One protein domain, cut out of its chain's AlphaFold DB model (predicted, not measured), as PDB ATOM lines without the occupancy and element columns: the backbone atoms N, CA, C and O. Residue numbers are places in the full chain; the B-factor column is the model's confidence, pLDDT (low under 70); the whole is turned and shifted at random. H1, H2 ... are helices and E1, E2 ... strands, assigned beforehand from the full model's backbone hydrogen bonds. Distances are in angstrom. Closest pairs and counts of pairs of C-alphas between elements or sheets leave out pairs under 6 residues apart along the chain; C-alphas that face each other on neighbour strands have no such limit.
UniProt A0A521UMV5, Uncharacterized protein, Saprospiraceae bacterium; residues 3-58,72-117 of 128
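AT A GLANCE: This is residues 3 to 58 and 72 to 117 of the 128 residues of an uncharacterized protein of Saprospiraceae bacterium (UniProt A0A521UMV5). A small three-stranded sheet, E3 E4 E5, is covered on one face by the helix H3, which crosses its strands; the long helix H2 packs with its residues 90 to 98 on H3 at a steep angle, and its other end reaches out as an arm, residues 72 to 80 sticking out free. The short helix H1 packs on H2, and a small separate hairpin, E1 and E2, lies off from the helices, with E1 near E3. The printed part has 102 residues, with three named helices and five named strands in the order E1 E2 E3 H1 E4 E5 H2 H3; the class is mixed, and both sheets are antiparallel. The whole is compact, with a radius of gyration of the C-alphas of 13.8 A and spans of 39 by 31 by 27 A.

IN THESE COORDINATES: Find C-alpha 3 at (-30.284, 15.802, -6.669), where E1, residues 3 to 5, begins. E2 follows at residues 8 to 11 and E3 at residues 17 to 21, 13.0 A long. H1, residues 26 to 34, spans 12.7 A. Next come E4, residues 43 to 47, 12.5 A, and E5, residues 51 to 55, 12.7 A. After the cut, look for C-alpha 76 at (-33.661, 17.799, 24.031); from there H2 runs 33.9 A to residue 99. H3, residues 104 to 115, spans 16.7 A and ends at C-alpha 115, (-10.714, 22.414, 11.305).

HOW THE PARTS SIT: Begin with the inner strand E4. It is antiparallel to E3, with N 18 and O 46 3.0 A apart, and forms a hairpin with E5, with N 45 and O 53 2.9 A apart; both pairs of atoms are within hydrogen-bond range. H3 is on this sheet, making two layers, a helix on one face of a sheet. Its height over the sheet is 9.3 A, and on the local plane it runs across the strands, at 82 degrees to E4. It lies over E4, E5 and, only just, E3, where 3 of its C-alphas fall; the closest C-alphas of H3 and E5 are those of Leu 113 and Leu 52, 6.1 A apart. H2 only grazes the sheet, with residues 85 to 93. H2 touches H3 with residues 90 to 98 alone, at a steep tilt of 51 degrees, opposite ways; the closest C-alphas, of Gly 97 and Leu 108, are 4.4 A apart. H1 touches H2, at Tyr 28 and Ala 92, whose C-alphas are the closest at 5.7 A, but is not on the sheet and is apart from H3. In the hairpin E1 and E2, N 5 and O 8 are 2.9 A apart, within hydrogen-bond range. Every O i to N i+4 pair is within range in H2 and H3, and 3 of 5 in H1.

THE WHOLE: The two C-alphas farthest apart, of Ala 73 and Thr 101, are 43.2 A apart. Residues 59 to 71 are not printed, and C-alphas 58 and 72 stand 16.2 A apart across the cut. Of the links that are printed whole, H1 to E4 is short and the others are tight. Mean pLDDT of the printed part is 90.3; look for values under 70 at residues 72 to 75 and 116 to 117.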
ATOM      1  N   PHE A   3     -30.068  16.925  -7.568       92.50
ATOM      2  CA  PHE A   3     -30.284  15.802  -6.669       92.50
ATOM      3  C   PHE A   3     -31.771  15.622  -6.396       92.50
ATOM      4  O   PHE A   3     -32.536  16.590  -6.381       92.50
ATOM      5  N   ALA A   4     -32.168  14.381  -6.131       90.12
ATOM      6  CA  ALA A   4     -33.488  14.052  -5.623       90.12
ATOM      7  C   ALA A   4     -33.358  13.509  -4.198       90.12
ATOM      8  O   ALA A   4     -32.570  12.593  -3.958       90.12
ATOM      9  N   GLU A   5     -34.124  14.078  -3.267       86.75
ATOM     10  CA  GLU A   5     -34.166  13.633  -1.873       86.75
ATOM     11  C   GLU A   5     -35.560  13.859  -1.285       86.75
ATOM     12  O   GLU A   5     -36.159  14.919  -1.478       86.75
ATOM     13  N   SER A   6     -36.107  12.848  -0.604       82.88
ATOM     14  CA  SER A   6     -37.440  12.898   0.020       82.88
ATOM     15  C   SER A   6     -38.571  13.398  -0.908       82.88
ATOM     16  O   SER A   6     -39.457  14.150  -0.494       82.88
ATOM     17  N   GLY A   7     -38.530  13.013  -2.190       83.50
ATOM     18  CA  GLY A   7     -39.506  13.434  -3.208       83.50
ATOM     19  C   GLY A   7     -39.370  14.892  -3.667       83.50
ATOM     20  O   GLY A   7     -40.245  15.402  -4.366       83.50
ATOM     21  N   LEU A   8     -38.287  15.575  -3.285       87.50
ATOM     22  CA  LEU A   8     -37.960  16.940  -3.685       87.50
ATOM     23  C   LEU A   8     -36.744  16.950  -4.610       87.50
ATOM     24  O   LEU A   8     -35.866  16.094  -4.510       87.50
ATOM     25  N   LYS A   9     -36.694  17.944  -5.499       92.75
ATOM     26  CA  LYS A   9     -35.546  18.206  -6.370       92.75
ATOM     27  C   LYS A   9     -34.745  19.383  -5.828       92.75
ATOM     28  O   LYS A   9     -35.317  20.425  -5.512       92.75
ATOM     29  N   PHE A  10     -33.433  19.211  -5.759       93.38
ATOM     30  CA  PHE A  10     -32.480  20.221  -5.319       93.38
ATOM     31  C   PHE A  10     -31.503  20.514  -6.445       93.38
ATOM     32  O   PHE A  10     -30.864  19.602  -6.964       93.38
ATOM     33  N   THR A  11     -31.356  21.791  -6.781       95.56
ATOM     34  CA  THR A  11     -30.419  22.246  -7.809       95.56
ATOM     35  C   THR A  11     -29.394  23.170  -7.173       95.56
ATOM     36  O   THR A  11     -29.752  24.161  -6.537       95.56
ATOM     37  N   PHE A  12     -28.113  22.865  -7.370       94.88
ATOM     38  CA  PHE A  12     -27.009  23.721  -6.942       94.88
ATOM     39  C   PHE A  12     -26.236  24.232  -8.161       94.88
ATOM     40  O   PHE A  12     -25.976  23.493  -9.119       94.88
ATOM     41  N   ALA A  13     -25.856  25.509  -8.114       95.69
ATOM     42  CA  ALA A  13     -25.041  26.140  -9.144       95.69
ATOM     43  C   ALA A  13     -23.595  25.627  -9.065       95.69
ATOM     44  O   ALA A  13     -22.874  25.949  -8.120       95.69
ATOM     45  N   GLU A  14     -23.167  24.861 -10.067       92.62
ATOM     46  CA  GLU A  14     -21.849  24.198 -10.109       92.62
ATOM     47  C   GLU A  14     -20.679  25.177 -10.064       92.62
ATOM     48  O   GLU A  14     -19.627  24.867  -9.517       92.62
ATOM     49  N   THR A  15     -20.885  26.400 -10.553       94.31
ATOM     50  CA  THR A  15     -19.897  27.482 -10.479       94.31
ATOM     51  C   THR A  15     -19.534  27.870  -9.047       94.31
ATOM     52  O   THR A  15     -18.464  28.426  -8.811       94.31
ATOM     53  N   HIS A  16     -20.411  27.593  -8.081       95.06
ATOM     54  CA  HIS A  16     -20.237  28.006  -6.692       95.06
ATOM     55  C   HIS A  16     -20.222  26.848  -5.702       95.06
ATOM     56  O   HIS A  16     -19.796  27.046  -4.566       95.06
ATOM     57  N   TRP A  17     -20.712  25.677  -6.086       97.31
ATOM     58  CA  TRP A  17     -20.965  24.582  -5.165       97.31
ATOM     59  C   TRP A  17     -20.243  23.316  -5.592       97.31
ATOM     60  O   TRP A  17     -20.263  22.940  -6.757       97.31
ATOM     61  N   GLN A  18     -19.680  22.628  -4.605       96.69
ATOM     62  CA  GLN A  18     -19.372  21.204  -4.675       96.69
ATOM     63  C   GLN A  18     -20.269  20.514  -3.651       96.69
ATOM     64  O   GLN A  18     -20.248  20.911  -2.488       96.69
ATOM     65  N   VAL A  19     -21.085  19.544  -4.062       96.38
ATOM     66  CA  VAL A  19     -22.058  18.884  -3.175       96.38
ATOM     67  C   VAL A  19     -22.046  17.385  -3.421       96.38
ATOM     68  O   VAL A  19     -21.951  16.949  -4.565       96.38
ATOM     69  N   ILE A  20     -22.179  16.617  -2.344       95.75
ATOM     70  CA  ILE A  20     -22.389  15.168  -2.375       95.75
ATOM     71  C   ILE A  20     -23.634  14.793  -1.562       95.75
ATOM     72  O   ILE A  20     -23.954  15.474  -0.583       95.75
ATOM     73  N   GLN A  21     -24.297  13.692  -1.933       95.50
ATOM     74  CA  GLN A  21     -25.240  12.996  -1.044       95.50
ATOM     75  C   GLN A  21     -24.418  12.249  -0.000       95.50
ATOM     76  O   GLN A  21     -23.641  11.357  -0.340       95.50
ATOM     77  N   PHE A  22     -24.486  12.710   1.241       95.75
ATOM     78  CA  PHE A  22     -23.555  12.316   2.287       95.75
ATOM     79  C   PHE A  22     -23.915  10.954   2.882       95.75
ATOM     80  O   PHE A  22     -23.040  10.106   3.029       95.75
ATOM     81  N   ASP A  23     -25.199  10.734   3.148       93.44
ATOM     82  CA  ASP A  23     -25.777   9.474   3.620       93.44
ATOM     83  C   ASP A  23     -25.522   8.286   2.673       93.44
ATOM     84  O   ASP A  23     -25.389   7.152   3.121       93.44
ATOM     85  N   LYS A  24     -25.396   8.560   1.371       94.06
ATOM     86  CA  LYS A  24     -25.107   7.580   0.308       94.06
ATOM     87  C   LYS A  24     -23.620   7.468  -0.034       94.06
ATOM     88  O   LYS A  24     -23.256   6.763  -0.974       94.06
ATOM     89  N   ASN A  25     -22.742   8.197   0.657       94.69
ATOM     90  CA  ASN A  25     -21.318   8.192   0.343       94.69
ATOM     91  C   ASN A  25     -20.577   7.053   1.057       94.69
ATOM     92  O   ASN A  25     -20.660   6.914   2.276       94.69
ATOM     93  N   ILE A  26     -19.723   6.343   0.319       93.56
ATOM     94  CA  ILE A  26     -18.900   5.235   0.836       93.56
ATOM     95  C   ILE A  26     -18.034   5.606   2.053       93.56
ATOM     96  O   ILE A  26     -17.705   4.756   2.876       93.56
ATOM     97  N   ASN A  27     -17.620   6.869   2.194       92.44
ATOM     98  CA  ASN A  27     -16.839   7.288   3.357       92.44
ATOM     99  C   ASN A  27     -17.690   7.400   4.630       92.44
ATOM    100  O   ASN A  27     -17.160   7.179   5.716       92.44
ATOM    101  N   TYR A  28     -18.974   7.749   4.505       93.06
ATOM    102  CA  TYR A  28     -19.908   7.712   5.629       93.06
ATOM    103  C   TYR A  28     -20.286   6.266   5.966       93.06
ATOM    104  O   TYR A  28     -20.243   5.895   7.132       93.06
ATOM    105  N   GLU A  29     -20.553   5.436   4.955       92.62
ATOM    106  CA  GLU A  29     -20.859   4.008   5.124       92.62
ATOM    107  C   GLU A  29     -19.776   3.289   5.945       92.62
ATOM    108  O   GLU A  29     -20.068   2.703   6.982       92.62
ATOM    109  N   LYS A  30     -18.498   3.484   5.594       91.50
ATOM    110  CA  LYS A  30     -17.360   2.947   6.363       91.50
ATOM    111  C   LYS A  30     -17.322   3.405   7.823       91.50
ATOM    112  O   LYS A  30     -16.818   2.676   8.673       91.50
ATOM    113  N   LEU A  31     -17.769   4.628   8.120       91.00
ATOM    114  CA  LEU A  31     -17.880   5.091   9.504       91.00
ATOM    115  C   LEU A  31     -19.032   4.371  10.207       91.00
ATOM    116  O   LEU A  31     -18.848   3.930  11.338       91.00
ATOM    117  N   ALA A  32     -20.184   4.258   9.548       92.56
ATOM    118  CA  ALA A  32     -21.376   3.627  10.101       92.56
ATOM    119  C   ALA A  32     -21.179   2.133  10.398       92.56
ATOM    120  O   ALA A  32     -21.679   1.647  11.410       92.56
ATOM    121  N   ASP A  33     -20.376   1.440   9.590       93.00
ATOM    122  CA  ASP A  33     -20.008   0.036   9.813       93.00
ATOM    123  C   ASP A  33     -19.204  -0.175  11.105       93.00
ATOM    124  O   ASP A  33     -19.306  -1.217  11.754       93.00
ATOM    125  N   VAL A  34     -18.381   0.806  11.484       91.94
ATOM    126  CA  VAL A  34     -17.468   0.706  12.635       91.94
ATOM    127  C   VAL A  34     -18.070   1.342  13.885       91.94
ATOM    128  O   VAL A  34     -17.852   0.867  15.000       91.94
ATOM    129  N   VAL A  35     -18.817   2.432  13.715       90.88
ATOM    130  CA  VAL A  35     -19.442   3.195  14.792       90.88
ATOM    131  C   VAL A  35     -20.951   3.058  14.648       90.88
ATOM    132  O   VAL A  35     -21.605   3.790  13.900       90.88
ATOM    133  N   GLN A  36     -21.489   2.092  15.390       89.12
ATOM    134  CA  GLN A  36     -22.922   1.828  15.444       89.12
ATOM    135  C   GLN A  36     -23.700   3.065  15.911       89.12
ATOM    136  O   GLN A  36     -23.184   3.907  16.646       89.12
ATOM    137  N   GLU A  37     -24.957   3.159  15.471       89.69
ATOM    138  CA  GLU A  37     -25.888   4.249  15.809       89.69
ATOM    139  C   GLU A  37     -25.439   5.658  15.372       89.69
ATOM    140  O   GLU A  37     -25.954   6.667  15.866       89.69
ATOM    141  N   THR A  38     -24.505   5.753  14.422       93.00
ATOM    142  CA  THR A  38     -24.158   7.032  13.794       93.00
ATOM    143  C   THR A  38     -25.319   7.602  12.988       93.00
ATOM    144  O   THR A  38     -26.145   6.878  12.425       93.00
ATOM    145  N   LYS A  39     -25.395   8.935  12.940       93.81
ATOM    146  CA  LYS A  39     -26.434   9.654  12.202       93.81
ATOM    147  C   LYS A  39     -25.849  10.434  11.033       93.81
ATOM    148  O   LYS A  39     -24.944  11.248  11.204       93.81
ATOM    149  N   ALA A  40     -26.441  10.245   9.858       93.50
ATOM    150  CA  ALA A  40     -26.068  10.958   8.645       93.50
ATOM    151  C   ALA A  40     -26.869  12.251   8.490       93.50
ATOM    152  O   ALA A  40     -28.029  12.326   8.903       93.50
ATOM    153  N   ILE A  41     -26.249  13.240   7.858       94.94
ATOM    154  CA  ILE A  41     -26.933  14.334   7.158       94.94
ATOM    155  C   ILE A  41     -27.210  13.907   5.709       94.94
ATOM    156  O   ILE A  41     -26.528  13.019   5.201       94.94
ATOM    157  N   ASP A  42     -28.139  14.566   5.019       94.69
ATOM    158  CA  ASP A  42     -28.480  14.214   3.633       94.69
ATOM    159  C   ASP A  42     -27.410  14.673   2.637       94.69
ATOM    160  O   ASP A  42     -26.983  13.915   1.768       94.69
ATOM    161  N   PHE A  43     -26.928  15.914   2.765       96.75
ATOM    162  CA  PHE A  43     -25.896  16.443   1.871       96.75
ATOM    163  C   PHE A  43     -24.763  17.125   2.617       96.75
ATOM    164  O   PHE A  43     -24.962  17.817   3.619       96.75
ATOM    165  N   LEU A  44     -23.573  17.025   2.033       97.12
ATOM    166  CA  LEU A  44     -22.425  17.828   2.414       97.12
ATOM    167  C   LEU A  44     -22.032  18.724   1.247       97.12
ATOM    168  O   LEU A  44     -21.769  18.241   0.147       97.12
ATOM    169  N   GLY A  45     -21.976  20.030   1.498       96.56
ATOM    170  CA  GLY A  45     -21.614  21.020   0.497       96.56
ATOM    171  C   GLY A  45     -20.403  21.853   0.887       96.56
ATOM    172  O   GLY A  45     -20.200  22.205   2.049       96.56
ATOM    173  N   VAL A  46     -19.634  22.238  -0.123       96.44
ATOM    174  CA  VAL A  46     -18.613  23.273  -0.037       96.44
ATOM    175  C   VAL A  46     -19.019  24.432  -0.940       96.44
ATOM    176  O   VAL A  46     -19.075  24.295  -2.162       96.44
ATOM    177  N   TYR A  47     -19.279  25.591  -0.336       95.88
ATOM    178  CA  TYR A  47     -19.606  26.822  -1.049       95.88
ATOM    179  C   TYR A  47     -18.356  27.659  -1.308       95.88
ATOM    180  O   TYR A  47     -17.605  27.982  -0.378       95.88
ATOM    181  N   GLN A  48     -18.150  28.023  -2.575       94.94
ATOM    182  CA  GLN A  48     -17.049  28.845  -3.077       94.94
ATOM    183  C   GLN A  48     -15.676  28.385  -2.566       94.94
ATOM    184  O   GLN A  48     -14.806  29.207  -2.284       94.94
ATOM    185  N   LEU A  49     -15.503  27.070  -2.371       91.69
ATOM    186  CA  LEU A  49     -14.301  26.442  -1.806       91.69
ATOM    187  C   LEU A  49     -13.909  26.923  -0.392       91.69
ATOM    188  O   LEU A  49     -12.810  26.621   0.071       91.69
ATOM    189  N   LYS A  50     -14.786  27.662   0.300       91.44
ATOM    190  CA  LYS A  50     -14.466  28.404   1.534       91.44
ATOM    191  C   LYS A  50     -15.362  28.077   2.718       91.44
ATOM    192  O   LYS A  50     -14.969  28.336   3.852       91.44
ATOM    193  N   LYS A  51     -16.576  27.582   2.483       92.06
ATOM    194  CA  LYS A  51     -17.542  27.318   3.554       92.06
ATOM    195  C   LYS A  51     -18.059  25.899   3.454       92.06
ATOM    196  O   LYS A  51     -18.572  25.514   2.411       92.06
ATOM    197  N   LEU A  52     -17.935  25.163   4.550       94.75
ATOM    198  CA  LEU A  52     -18.534  23.846   4.706       94.75
ATOM    199  C   LEU A  52     -19.976  24.013   5.189       94.75
ATOM    200  O   LEU A  52     -20.215  24.753   6.144       94.75
ATOM    201  N   VAL A  53     -20.918  23.347   4.529       95.12
ATOM    202  CA  VAL A  53     -22.349  23.415   4.833       95.12
ATOM    203  C   VAL A  53     -22.900  21.998   4.931       95.12
ATOM    204  O   VAL A  53     -22.696  21.189   4.029       95.12
ATOM    205  N   LEU A  54     -23.575  21.709   6.040       95.44
ATOM    206  CA  LEU A  54     -24.236  20.436   6.304       95.44
ATOM    207  C   LEU A  54     -25.733  20.639   6.065       95.44
ATOM    208  O   LEU A  54     -26.315  21.569   6.628       95.44
ATOM    209  N   PHE A  55     -26.343  19.801   5.234       94.50
ATOM    210  CA  PHE A  55     -27.759  19.902   4.900       94.50
ATOM    211  C   PHE A  55     -28.521  18.713   5.466       94.50
ATOM    212  O   PHE A  55     -28.197  17.568   5.166       94.50
ATOM    213  N   GLU A  56     -29.564  19.017   6.228       91.81
ATOM    214  CA  GLU A  56     -30.588  18.066   6.644       91.81
ATOM    215  C   GLU A  56     -31.930  18.536   6.070       91.81
ATOM    216  O   GLU A  56     -32.372  19.661   6.322       91.81
ATOM    217  N   ILE A  57     -32.582  17.681   5.300       88.94
ATOM    218  CA  ILE A  57     -33.860  17.907   4.655       88.94
ATOM    219  C   ILE A  57     -34.943  17.231   5.488       88.94
ATOM    220  O   ILE A  57     -35.020  16.014   5.607       88.94
ATOM    221  N   LYS A  58     -35.856  18.035   6.036       80.31
ATOM    222  CA  LYS A  58     -37.079  17.533   6.668       80.31
ATOM    223  C   LYS A  58     -38.299  18.060   5.924       80.31
ATOM    224  O   LYS A  58     -38.511  19.267   5.824       80.31
ATOM    225  N   LYS A  72     -41.339  21.814  20.216       65.44
ATOM    226  CA  LYS A  72     -41.601  22.697  21.366       65.44
ATOM    227  C   LYS A  72     -40.303  23.040  22.112       65.44
ATOM    228  O   LYS A  72     -39.329  22.297  22.070       65.44
ATOM    229  N   ALA A  73     -40.302  24.179  22.809       50.88
ATOM    230  CA  ALA A  73     -39.198  24.583  23.681       50.88
ATOM    231  C   ALA A  73     -38.939  23.499  24.748       50.88
ATOM    232  O   ALA A  73     -39.872  23.113  25.450       50.88
ATOM    233  N   GLY A  74     -37.699  22.999  24.823       56.44
ATOM    234  CA  GLY A  74     -37.315  21.826  25.627       56.44
ATOM    235  C   GLY A  74     -37.132  20.524  24.830       56.44
ATOM    236  O   GLY A  74     -37.070  19.455  25.425       56.44
ATOM    237  N   ALA A  75     -37.073  20.585  23.495       62.34
ATOM    238  CA  ALA A  75     -36.865  19.422  22.631       62.34
ATOM    239  C   ALA A  75     -35.414  18.896  22.658       62.34
ATOM    240  O   ALA A  75     -34.720  18.900  21.636       62.34
ATOM    241  N   ASP A  76     -34.976  18.413  23.821       72.62
ATOM    242  CA  ASP A  76     -33.661  17.799  24.031       72.62
ATOM    243  C   ASP A  76     -33.389  16.685  23.014       72.62
ATOM    244  O   ASP A  76     -32.268  16.548  22.535       72.62
ATOM    245  N   GLU A  77     -34.417  15.943  22.597       76.81
ATOM    246  CA  GLU A  77     -34.308  14.896  21.577       76.81
ATOM    247  C   GLU A  77     -33.900  15.434  20.199       76.81
ATOM    248  O   GLU A  77     -33.013  14.872  19.555       76.81
ATOM    249  N   LEU A  78     -34.510  16.534  19.740       79.62
ATOM    250  CA  LEU A  78     -34.180  17.132  18.443       79.62
ATOM    251  C   LEU A  78     -32.788  17.762  18.485       79.62
ATOM    252  O   LEU A  78     -31.998  17.589  17.557       79.62
ATOM    253  N   THR A  79     -32.464  18.465  19.570       82.12
ATOM    254  CA  THR A  79     -31.126  19.029  19.767       82.12
ATOM    255  C   THR A  79     -30.066  17.930  19.848       82.12
ATOM    256  O   THR A  79     -29.010  18.065  19.229       82.12
ATOM    257  N   THR A  80     -30.358  16.821  20.529       86.38
ATOM    258  CA  THR A  80     -29.473  15.650  20.612       86.38
ATOM    259  C   THR A  80     -29.277  15.014  19.242       86.38
ATOM    260  O   THR A  80     -28.141  14.754  18.856       86.38
ATOM    261  N   GLU A  81     -30.344  14.821  18.464       87.25
ATOM    262  CA  GLU A  81     -30.250  14.282  17.104       87.25
ATOM    263  C   GLU A  81     -29.390  15.172  16.198       87.25
ATOM    264  O   GLU A  81     -28.518  14.666  15.491       87.25
ATOM    265  N   ILE A  82     -29.590  16.493  16.242       87.31
ATOM    266  CA  ILE A  82     -28.777  17.447  15.477       87.31
ATOM    267  C   ILE A  82     -27.313  17.376  15.922       87.31
ATOM    268  O   ILE A  82     -26.417  17.322  15.080       87.31
ATOM    269  N   ALA A  83     -27.051  17.346  17.231       90.19
ATOM    270  CA  ALA A  83     -25.695  17.255  17.763       90.19
ATOM    271  C   ALA A  83     -24.995  15.956  17.336       90.19
ATOM    272  O   ALA A  83     -23.833  16.001  16.932       90.19
ATOM    273  N   GLN A  84     -25.704  14.821  17.367       93.19
ATOM    274  CA  GLN A  84     -25.219  13.531  16.868       93.19
ATOM    275  C   GLN A  84     -24.870  13.620  15.378       93.19
ATOM    276  O   GLN A  84     -23.728  13.353  15.012       93.19
ATOM    277  N   LYS A  85     -25.792  14.108  14.536       94.31
ATOM    278  CA  LYS A  85     -25.559  14.275  13.090       94.31
ATOM    279  C   LYS A  85     -24.346  15.154  12.794       94.31
ATOM    280  O   LYS A  85     -23.524  14.802  11.953       94.31
ATOM    281  N   VAL A  86     -24.191  16.281  13.494       93.56
ATOM    282  CA  VAL A  86     -23.024  17.163  13.326       93.56
ATOM    283  C   VAL A  86     -21.736  16.460  13.751       93.56
ATOM    284  O   VAL A  86     -20.764  16.472  12.994       93.56
ATOM    285  N   ARG A  87     -21.716  15.839  14.936       93.69
ATOM    286  CA  ARG A  87     -20.546  15.119  15.462       93.69
ATOM    287  C   ARG A  87     -20.091  14.029  14.493       93.69
ATOM    288  O   ARG A  87     -18.911  13.981  14.143       93.69
ATOM    289  N   ASP A  88     -21.022  13.195  14.049       94.81
ATOM    290  CA  ASP A  88     -20.735  12.034  13.210       94.81
ATOM    291  C   ASP A  88     -20.310  12.478  11.803       94.81
ATOM    292  O   ASP A  88     -19.326  11.975  11.259       94.81
ATOM    293  N   SER A  89     -20.942  13.528  11.264       94.94
ATOM    294  CA  SER A  89     -20.528  14.135   9.993       94.94
ATOM    295  C   SER A  89     -19.102  14.679  10.056       94.94
ATOM    296  O   SER A  89     -18.302  14.446   9.151       94.94
ATOM    297  N   VAL A  90     -18.740  15.379  11.137       93.88
ATOM    298  CA  VAL A  90     -17.374  15.891  11.329       93.88
ATOM    299  C   VAL A  90     -16.367  14.747  11.432       93.88
ATOM    300  O   VAL A  90     -15.295  14.832  10.827       93.88
ATOM    301  N   ALA A  91     -16.700  13.674  12.156       92.88
ATOM    302  CA  ALA A  91     -15.847  12.494  12.267       92.88
ATOM    303  C   ALA A  91     -15.583  11.863  10.890       92.88
ATOM    304  O   ALA A  91     -14.422  11.665  10.518       92.88
ATOM    305  N   ALA A  92     -16.635  11.651  10.095       94.81
ATOM    306  CA  ALA A  92     -16.533  11.146   8.727       94.81
ATOM    307  C   ALA A  92     -15.713  12.076   7.821       94.81
ATOM    308  O   ALA A  92     -14.811  11.609   7.134       94.81
ATOM    309  N   ILE A  93     -15.936  13.395   7.861       95.50
ATOM    310  CA  ILE A  93     -15.170  14.377   7.071       95.50
ATOM    311  C   ILE A  93     -13.673  14.314   7.397       95.50
ATOM    312  O   ILE A  93     -12.820  14.367   6.508       95.50
ATOM    313  N   ILE A  94     -13.331  14.214   8.683       93.94
ATOM    314  CA  ILE A  94     -11.938  14.127   9.123       93.94
ATOM    315  C   ILE A  94     -11.312  12.798   8.685       93.94
ATOM    316  O   ILE A  94     -10.180  12.808   8.195       93.94
ATOM    317  N   GLY A  95     -12.029  11.682   8.841       93.56
ATOM    318  CA  GLY A  95     -11.582  10.359   8.405       93.56
ATOM    319  C   GLY A  95     -11.382  10.282   6.891       93.56
ATOM    320  O   GLY A  95     -10.312   9.886   6.427       93.56
ATOM    321  N   ALA A  96     -12.364  10.746   6.122       95.06
ATOM    322  CA  ALA A  96     -12.330  10.781   4.665       95.06
ATOM    323  C   ALA A  96     -11.195  11.671   4.144       95.06
ATOM    324  O   ALA A  96     -10.437  11.256   3.274       95.06
ATOM    325  N   GLY A  97     -10.984  12.853   4.732       94.88
ATOM    326  CA  GLY A  97      -9.882  13.735   4.336       94.88
ATOM    327  C   GLY A  97      -8.482  13.136   4.532       94.88
ATOM    328  O   GLY A  97      -7.524  13.653   3.963       94.88
ATOM    329  N   ARG A  98      -8.344  12.071   5.333       91.94
ATOM    330  CA  ARG A  98      -7.079  11.341   5.526       91.94
ATOM    331  C   ARG A  98      -6.983  10.075   4.681       91.94
ATOM    332  O   ARG A  98      -5.896   9.761   4.212       91.94
ATOM    333  N   ASN A  99      -8.098   9.366   4.516       92.62
ATOM    334  CA  ASN A  99      -8.094   7.982   4.041       92.62
ATOM    335  C   ASN A  99      -8.880   7.759   2.747       92.62
ATOM    336  O   ASN A  99      -8.842   6.654   2.207       92.62
ATOM    337  N   SER A 100      -9.633   8.749   2.261       92.12
ATOM    338  CA  SER A 100     -10.476   8.529   1.091       92.12
ATOM    339  C   SER A 100      -9.639   8.337  -0.168       92.12
ATOM    340  O   SER A 100      -8.732   9.116  -0.470       92.12
ATOM    341  N   THR A 101      -9.984   7.297  -0.917       90.00
ATOM    342  CA  THR A 101      -9.441   7.001  -2.243       90.00
ATOM    343  C   THR A 101     -10.313   7.570  -3.365       90.00
ATOM    344  O   THR A 101      -9.882   7.568  -4.511       90.00
ATOM    345  N   ASN A 102     -11.505   8.084  -3.034       89.50
ATOM    346  CA  ASN A 102     -12.475   8.671  -3.962       89.50
ATOM    347  C   ASN A 102     -12.664  10.155  -3.625       89.50
ATOM    348  O   ASN A 102     -12.604  10.521  -2.453       89.50
ATOM    349  N   ASP A 103     -12.892  11.015  -4.621       90.62
ATOM    350  CA  ASP A 103     -13.162  12.456  -4.431       90.62
ATOM    351  C   ASP A 103     -12.172  13.161  -3.480       90.62
ATOM    352  O   ASP A 103     -12.539  14.000  -2.653       90.62
ATOM    353  N   LYS A 104     -10.888  12.788  -3.566       92.38
ATOM    354  CA  LYS A 104      -9.854  13.159  -2.587       92.38
ATOM    355  C   LYS A 104      -9.760  14.670  -2.361       92.38
ATOM    356  O   LYS A 104      -9.647  15.106  -1.217       92.38
ATOM    357  N   ASP A 105      -9.851  15.462  -3.426       94.44
ATOM    358  CA  ASP A 105      -9.762  16.924  -3.347       94.44
ATOM    359  C   ASP A 105     -10.937  17.537  -2.580       94.44
ATOM    360  O   ASP A 105     -10.746  18.447  -1.765       94.44
ATOM    361  N   PHE A 106     -12.145  17.001  -2.780       95.69
ATOM    362  CA  PHE A 106     -13.331  17.419  -2.038       95.69
ATOM    363  C   PHE A 106     -13.150  17.137  -0.544       95.69
ATOM    364  O   PHE A 106     -13.298  18.044   0.279       95.69
ATOM    365  N   TRP A 107     -12.759  15.912  -0.184       95.88
ATOM    366  CA  TRP A 107     -12.596  15.512   1.216       95.88
ATOM    367  C   TRP A 107     -11.440  16.216   1.915       95.88
ATOM    368  O   TRP A 107     -11.564  16.602   3.080       95.88
ATOM    369  N   LEU A 108     -10.330  16.442   1.212       95.00
ATOM    370  CA  LEU A 108      -9.208  17.212   1.734       95.00
ATOM    371  C   LEU A 108      -9.637  18.652   2.042       95.00
ATOM    372  O   LEU A 108      -9.350  19.167   3.128       95.00
ATOM    373  N   ASN A 109     -10.369  19.290   1.124       94.75
ATOM    374  CA  ASN A 109     -10.877  20.638   1.338       94.75
ATOM    375  C   ASN A 109     -11.911  20.684   2.475       94.75
ATOM    376  O   ASN A 109     -11.783  21.505   3.382       94.75
ATOM    377  N   ALA A 110     -12.884  19.770   2.489       95.19
ATOM    378  CA  ALA A 110     -13.884  19.674   3.551       95.19
ATOM    379  C   ALA A 110     -13.238  19.470   4.935       95.19
ATOM    380  O   ALA A 110     -13.581  20.174   5.885       95.19
ATOM    381  N   SER A 111     -12.235  18.588   5.037       94.69
ATOM    382  CA  SER A 111     -11.461  18.353   6.266       94.69
ATOM    383  C   SER A 111     -10.657  19.576   6.702       94.69
ATOM    384  O   SER A 111     -10.523  19.841   7.896       94.69
ATOM    385  N   ARG A 112     -10.123  20.359   5.761       92.94
ATOM    386  CA  ARG A 112      -9.457  21.628   6.079       92.94
ATOM    387  C   ARG A 112     -10.452  22.653   6.625       92.94
ATOM    388  O   ARG A 112     -10.156  23.318   7.616       92.94
ATOM    389  N   LEU A 113     -11.618  22.775   5.994       92.25
ATOM    390  CA  LEU A 113     -12.647  23.740   6.381       92.25
ATOM    391  C   LEU A 113     -13.284  23.405   7.736       92.25
ATOM    392  O   LEU A 113     -13.546  24.326   8.509       92.25
ATOM    393  N   SER A 114     -13.464  22.124   8.072       87.88
ATOM    394  CA  SER A 114     -14.001  21.713   9.380       87.88
ATOM    395  C   SER A 114     -13.053  22.037  10.542       87.88
ATOM    396  O   SER A 114     -13.500  22.404  11.626       87.88
ATOM    397  N   ARG A 115     -11.731  22.004  10.314       80.88
ATOM    398  CA  ARG A 115     -10.714  22.414  11.305       80.88
ATOM    399  C   ARG A 115     -10.683  23.925  11.547       80.88
ATOM    400  O   ARG A 115     -10.161  24.373  12.563       80.88
ATOM    401  N   GLY A 116     -11.224  24.712  10.615       67.75
ATOM    402  CA  GLY A 116     -11.317  26.167  10.713       67.75
ATOM    403  C   GLY A 116     -12.422  26.666  11.648       67.75
ATOM    404  O   GLY A 116     -12.506  27.872  11.886       67.75
ATOM    405  N   TRP A 117     -13.263  25.777  12.192       64.31
ATOM    406  CA  TRP A 117     -14.283  26.121  13.182       64.31
ATOM    407  C   TRP A 117     -13.628  26.535  14.506       64.31
ATOM    408  O   TRP A 117     -13.450  25.742  15.428       64.31
TER     409      TRP A 117